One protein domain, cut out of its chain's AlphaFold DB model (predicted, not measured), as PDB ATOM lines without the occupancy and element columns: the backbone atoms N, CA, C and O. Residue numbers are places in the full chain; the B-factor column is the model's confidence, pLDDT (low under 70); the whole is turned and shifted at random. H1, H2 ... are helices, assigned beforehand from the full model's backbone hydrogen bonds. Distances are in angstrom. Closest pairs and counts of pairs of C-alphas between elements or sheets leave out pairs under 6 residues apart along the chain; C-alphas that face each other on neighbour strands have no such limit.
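AT A GLANCE: This is residues 175 to 214 of the 215 residues of an uncharacterized protein of Megaselia scalaris (UniProt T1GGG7). An open, flat hook: H1 makes one arm, the chain turns round at residues 190 to 199, and H2 and H3 follow one another along the other arm, with an empty middle. The printed part has 40 residues and three named helices in the order H1, H2, H3, no named strand; its class is all helix. It is loose, with a radius of gyration of the C-alphas of 12.0 A and spans of 34 by 25 by 11 A.

IN THESE COORDINATES: Find C-alpha 175 at (41.557, 23.528, 39.587); from there H1, residues 175 to 189, runs 21.1 A. H2, residues 200 to 207, measures 10.5 A. H3, residues 209 to 212, measures 5.4 A and ends at C-alpha 212, (46.927, 28.520, 26.494).

HOW THE PARTS SIT: H1 is apart from H2 and from H3. H2 and H3 meet only through their tight link, Asn 208. In H1 and H2 every O i to N i+4 pair is within hydrogen-bond range; H3 is too short for such a pair.

THE WHOLE: The C-alphas of Gly 191 and Asn 214 are the two farthest apart, 34.8 A. The printed part has no cut and no long link. Residues 197 to 214 stand free. Confidence is under 70 at residues 212 to 214.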
ATOM      1  N   GLN A 175      41.434  22.167  40.114       70.06
ATOM      2  CA  GLN A 175      41.557  23.528  39.587       70.06
ATOM      3  C   GLN A 175      40.328  23.987  38.786       70.06
ATOM      4  O   GLN A 175      39.966  25.160  38.859       70.06
ATOM      5  N   SER A 176      39.653  23.084  38.069       70.56
ATOM      6  CA  SER A 176      38.414  23.388  37.340       70.56
ATOM      7  C   SER A 176      37.282  23.742  38.305       70.56
ATOM      8  O   SER A 176      36.566  24.712  38.080       70.56
ATOM      9  N   LEU A 177      37.178  23.021  39.426       71.56
ATOM     10  CA  LEU A 177      36.187  23.309  40.466       71.56
ATOM     11  C   LEU A 177      36.446  24.663  41.139       71.56
ATOM     12  O   LEU A 177      35.512  25.436  41.349       71.56
ATOM     13  N   VAL A 178      37.713  24.987  41.424       78.81
ATOM     14  CA  VAL A 178      38.098  26.302  41.970       78.81
ATOM     15  C   VAL A 178      37.762  27.426  40.986       78.81
ATOM     16  O   VAL A 178      37.255  28.465  41.401       78.81
ATOM     17  N   ALA A 179      38.001  27.223  39.688       77.81
ATOM     18  CA  ALA A 179      37.685  28.210  38.659       77.81
ATOM     19  C   ALA A 179      36.171  28.450  38.527       77.81
ATOM     20  O   ALA A 179      35.740  29.600  38.541       77.81
ATOM     21  N   ILE A 180      35.361  27.386  38.479       79.12
ATOM     22  CA  ILE A 180      33.891  27.494  38.416       79.12
ATOM     23  C   ILE A 180      33.351  28.229  39.644       79.12
ATOM     24  O   ILE A 180      32.488  29.097  39.518       79.12
ATOM     25  N   ARG A 181      33.886  27.923  40.831       83.62
ATOM     26  CA  ARG A 181      33.479  28.594  42.067       83.62
ATOM     27  C   ARG A 181      33.799  30.087  42.040       83.62
ATOM     28  O   ARG A 181      32.917  30.882  42.321       83.62
ATOM     29  N   ARG A 182      35.003  30.470  41.599       85.19
ATOM     30  CA  ARG A 182      35.378  31.886  41.424       85.19
ATOM     31  C   ARG A 182      34.456  32.622  40.451       85.19
ATOM     32  O   ARG A 182      34.077  33.752  40.728       85.19
ATOM     33  N   ILE A 183      34.085  31.983  39.341       82.06
ATOM     34  CA  ILE A 183      33.148  32.557  38.364       82.06
ATOM     35  C   ILE A 183      31.775  32.769  39.010       82.06
ATOM     36  O   ILE A 183      31.203  33.846  38.892       82.06
ATOM     37  N   LYS A 184      31.264  31.767  39.734       84.25
ATOM     38  CA  LYS A 184      29.979  31.863  40.435       84.25
ATOM     39  C   LYS A 184      29.978  32.970  41.491       84.25
ATOM     40  O   LYS A 184      29.030  33.746  41.540       84.25
ATOM     41  N   ASP A 185      31.023  33.042  42.310       88.31
ATOM     42  CA  ASP A 185      31.146  34.046  43.369       88.31
ATOM     43  C   ASP A 185      31.195  35.464  42.775       88.31
ATOM     44  O   ASP A 185      30.534  36.365  43.284       88.31
ATOM     45  N   PHE A 186      31.894  35.644  41.648       85.88
ATOM     46  CA  PHE A 186      31.904  36.906  40.906       85.88
ATOM     47  C   PHE A 186      30.513  37.281  40.370       85.88
ATOM     48  O   PHE A 186      30.047  38.387  40.613       85.88
ATOM     49  N   ILE A 187      29.807  36.348  39.716       85.56
ATOM     50  CA  ILE A 187      28.446  36.578  39.191       85.56
ATOM     51  C   ILE A 187      27.479  36.999  40.306       85.56
ATOM     52  O   ILE A 187      26.645  37.880  40.109       85.56
ATOM     53  N   LEU A 188      27.572  36.355  41.471       86.06
ATOM     54  CA  LEU A 188      26.727  36.677  42.619       86.06
ATOM     55  C   LEU A 188      27.047  38.059  43.193       86.06
ATOM     56  O   LEU A 188      26.123  38.784  43.552       86.06
ATOM     57  N   ASN A 189      28.328  38.426  43.256       87.56
ATOM     58  CA  ASN A 189      28.753  39.733  43.748       87.56
ATOM     59  C   ASN A 189      28.284  40.885  42.842       87.56
ATOM     60  O   ASN A 189      27.926  41.944  43.343       87.56
ATOM     61  N   GLU A 190      28.220  40.657  41.530       84.62
ATOM     62  CA  GLU A 190      27.714  41.631  40.550       84.62
ATOM     63  C   GLU A 190      26.172  41.672  40.466       84.62
ATOM     64  O   GLU A 190      25.611  42.423  39.677       84.62
ATOM     65  N   GLY A 191      25.454  40.892  41.287       84.81
ATOM     66  CA  GLY A 191      23.989  40.933  41.354       84.81
ATOM     67  C   GLY A 191      23.263  40.072  40.315       84.81
ATOM     68  O   GLY A 191      22.056  40.223  40.131       84.81
ATOM     69  N   GLY A 192      23.965  39.140  39.667       83.31
ATOM     70  CA  GLY A 192      23.397  38.188  38.709       83.31
ATOM     71  C   GLY A 192      23.976  38.315  37.300       83.31
ATOM     72  O   GLY A 192      24.707  39.247  36.985       83.31
ATOM     73  N   LEU A 193      23.652  37.348  36.435       77.94
ATOM     74  CA  LEU A 193      24.227  37.248  35.084       77.94
ATOM     75  C   LEU A 193      23.929  38.469  34.204       77.94
ATOM     76  O   LEU A 193      24.783  38.869  33.417       77.94
ATOM     77  N   ASP A 194      22.751  39.068  34.366       79.88
ATOM     78  CA  ASP A 194      22.277  40.171  33.522       79.88
ATOM     79  C   ASP A 194      22.951  41.516  33.843       79.88
ATOM     80  O   ASP A 194      22.831  42.464  33.073       79.88
ATOM     81  N   GLN A 195      23.664  41.600  34.971       81.44
ATOM     82  CA  GLN A 195      24.306  42.825  35.460       81.44
ATOM     83  C   GLN A 195      25.818  42.858  35.194       81.44
ATOM     84  O   GLN A 195      26.490  43.844  35.493       81.44
ATOM     85  N   ILE A 196      26.377  41.798  34.602       83.19
ATOM     86  CA  ILE A 196      27.818  41.694  34.368       83.19
ATOM     87  C   ILE A 196      28.198  42.468  33.112       83.19
ATOM     88  O   ILE A 196      27.850  42.093  31.989       83.19
ATOM     89  N   SER A 197      28.995  43.518  33.292       82.75
ATOM     90  CA  SER A 197      29.600  44.228  32.167       82.75
ATOM     91  C   SER A 197      30.723  43.393  31.535       82.75
ATOM     92  O   SER A 197      31.707  43.023  32.177       82.75
ATOM     93  N   ILE A 198      30.575  43.064  30.248       83.19
ATOM     94  CA  ILE A 198      31.603  42.337  29.495       83.19
ATOM     95  C   ILE A 198      32.703  43.326  29.108       83.19
ATOM     96  O   ILE A 198      32.493  44.205  28.276       83.19
ATOM     97  N   THR A 199      33.884  43.167  29.701       87.00
ATOM     98  CA  THR A 199      35.041  44.026  29.417       87.00
ATOM     99  C   THR A 199      35.847  43.531  28.213       87.00
ATOM    100  O   THR A 199      35.891  42.335  27.903       87.00
ATOM    101  N   ASP A 200      36.552  44.448  27.549       87.12
ATOM    102  CA  ASP A 200      37.411  44.125  26.401       87.12
ATOM    103  C   ASP A 200      38.532  43.134  26.751       87.12
ATOM    104  O   ASP A 200      38.921  42.308  25.920       87.12
ATOM    105  N   ASP A 201      39.027  43.159  27.989       85.62
ATOM    106  CA  ASP A 201      40.050  42.223  28.453       85.62
ATOM    107  C   ASP A 201      39.503  40.801  28.615       85.62
ATOM    108  O   ASP A 201      40.195  39.835  28.275       85.62
ATOM    109  N   MET A 202      38.239  40.643  29.027       84.19
ATOM    110  CA  MET A 202      37.567  39.338  29.023       84.19
ATOM    111  C   MET A 202      37.423  38.804  27.595       84.19
ATOM    112  O   MET A 202      37.715  37.633  27.343       84.19
ATOM    113  N   LEU A 203      37.058  39.662  26.636       85.19
ATOM    114  CA  LEU A 203      36.961  39.283  25.222       85.19
ATOM    115  C   LEU A 203      38.321  38.867  24.646       85.19
ATOM    116  O   LEU A 203      38.411  37.854  23.944       85.19
ATOM    117  N   ARG A 204      39.394  39.602  24.961       86.50
ATOM    118  CA  ARG A 204      40.768  39.247  24.561       86.50
ATOM    119  C   ARG A 204      41.226  37.937  25.200       86.50
ATOM    120  O   ARG A 204      41.788  37.094  24.503       86.50
ATOM    121  N   SER A 205      40.954  37.739  26.489       82.19
ATOM    122  CA  SER A 205      41.282  36.508  27.216       82.19
ATOM    123  C   SER A 205      40.575  35.290  26.609       82.19
ATOM    124  O   SER A 205      41.220  34.289  26.296       82.19
ATOM    125  N   CYS A 206      39.276  35.405  26.308       81.19
ATOM    126  CA  CYS A 206      38.512  34.360  25.623       81.19
ATOM    127  C   CYS A 206      39.072  34.044  24.229       81.19
ATOM    128  O   CYS A 206      39.247  32.870  23.899       81.19
ATOM    129  N   ARG A 207      39.410  35.061  23.424       83.06
ATOM    130  CA  ARG A 207      40.010  34.867  22.086       83.06
ATOM    131  C   ARG A 207      41.354  34.133  22.145       83.06
ATOM    132  O   ARG A 207      41.625  33.297  21.288       83.06
ATOM    133  N   ASN A 208      42.155  34.395  23.176       80.75
ATOM    134  CA  ASN A 208      43.474  33.788  23.377       80.75
ATOM    135  C   ASN A 208      43.442  32.487  24.199       80.75
ATOM    136  O   ASN A 208      44.481  31.882  24.447       80.75
ATOM    137  N   SER A 209      42.269  32.020  24.627       73.75
ATOM    138  CA  SER A 209      42.153  30.820  25.468       73.75
ATOM    139  C   SER A 209      42.715  29.565  24.788       73.75
ATOM    140  O   SER A 209      43.373  28.747  25.426       73.75
ATOM    141  N   ARG A 210      42.544  29.435  23.466       70.56
ATOM    142  CA  ARG A 210      43.001  28.269  22.692       70.56
ATOM    143  C   ARG A 210      44.526  28.137  22.638       70.56
ATOM    144  O   ARG A 210      45.032  27.020  22.592       70.56
ATOM    145  N   THR A 211      45.263  29.245  22.674       73.31
ATOM    146  CA  THR A 211      46.735  29.242  22.699       73.31
ATOM    147  C   THR A 211      47.303  28.834  24.059       73.31
ATOM    148  O   THR A 211      48.450  28.401  24.119       73.31
ATOM    149  N   ILE A 212      46.514  28.914  25.136       63.41
ATOM    150  CA  ILE A 212      46.927  28.520  26.494       63.41
ATOM    151  C   ILE A 212      46.931  26.992  26.662       63.41
ATOM    152  O   ILE A 212      47.773  26.468  27.382       63.41
ATOM    153  N   TYR A 213      46.043  26.270  25.970       60.81
ATOM    154  CA  TYR A 213      45.949  24.803  26.050       60.81
ATOM    155  C   TYR A 213      46.954  24.049  25.163       60.81
ATOM    156  O   TYR A 213      47.105  22.843  25.321       60.81
ATOM    157  N   ASN A 214      47.618  24.743  24.233       55.84
ATOM    158  CA  ASN A 214      48.588  24.166  23.292       55.84
ATOM    159  C   ASN A 214      50.056  24.384  23.725       55.84
ATOM    160  O   ASN A 214      50.955  24.298  22.888       55.84
TER     161      ASN A 214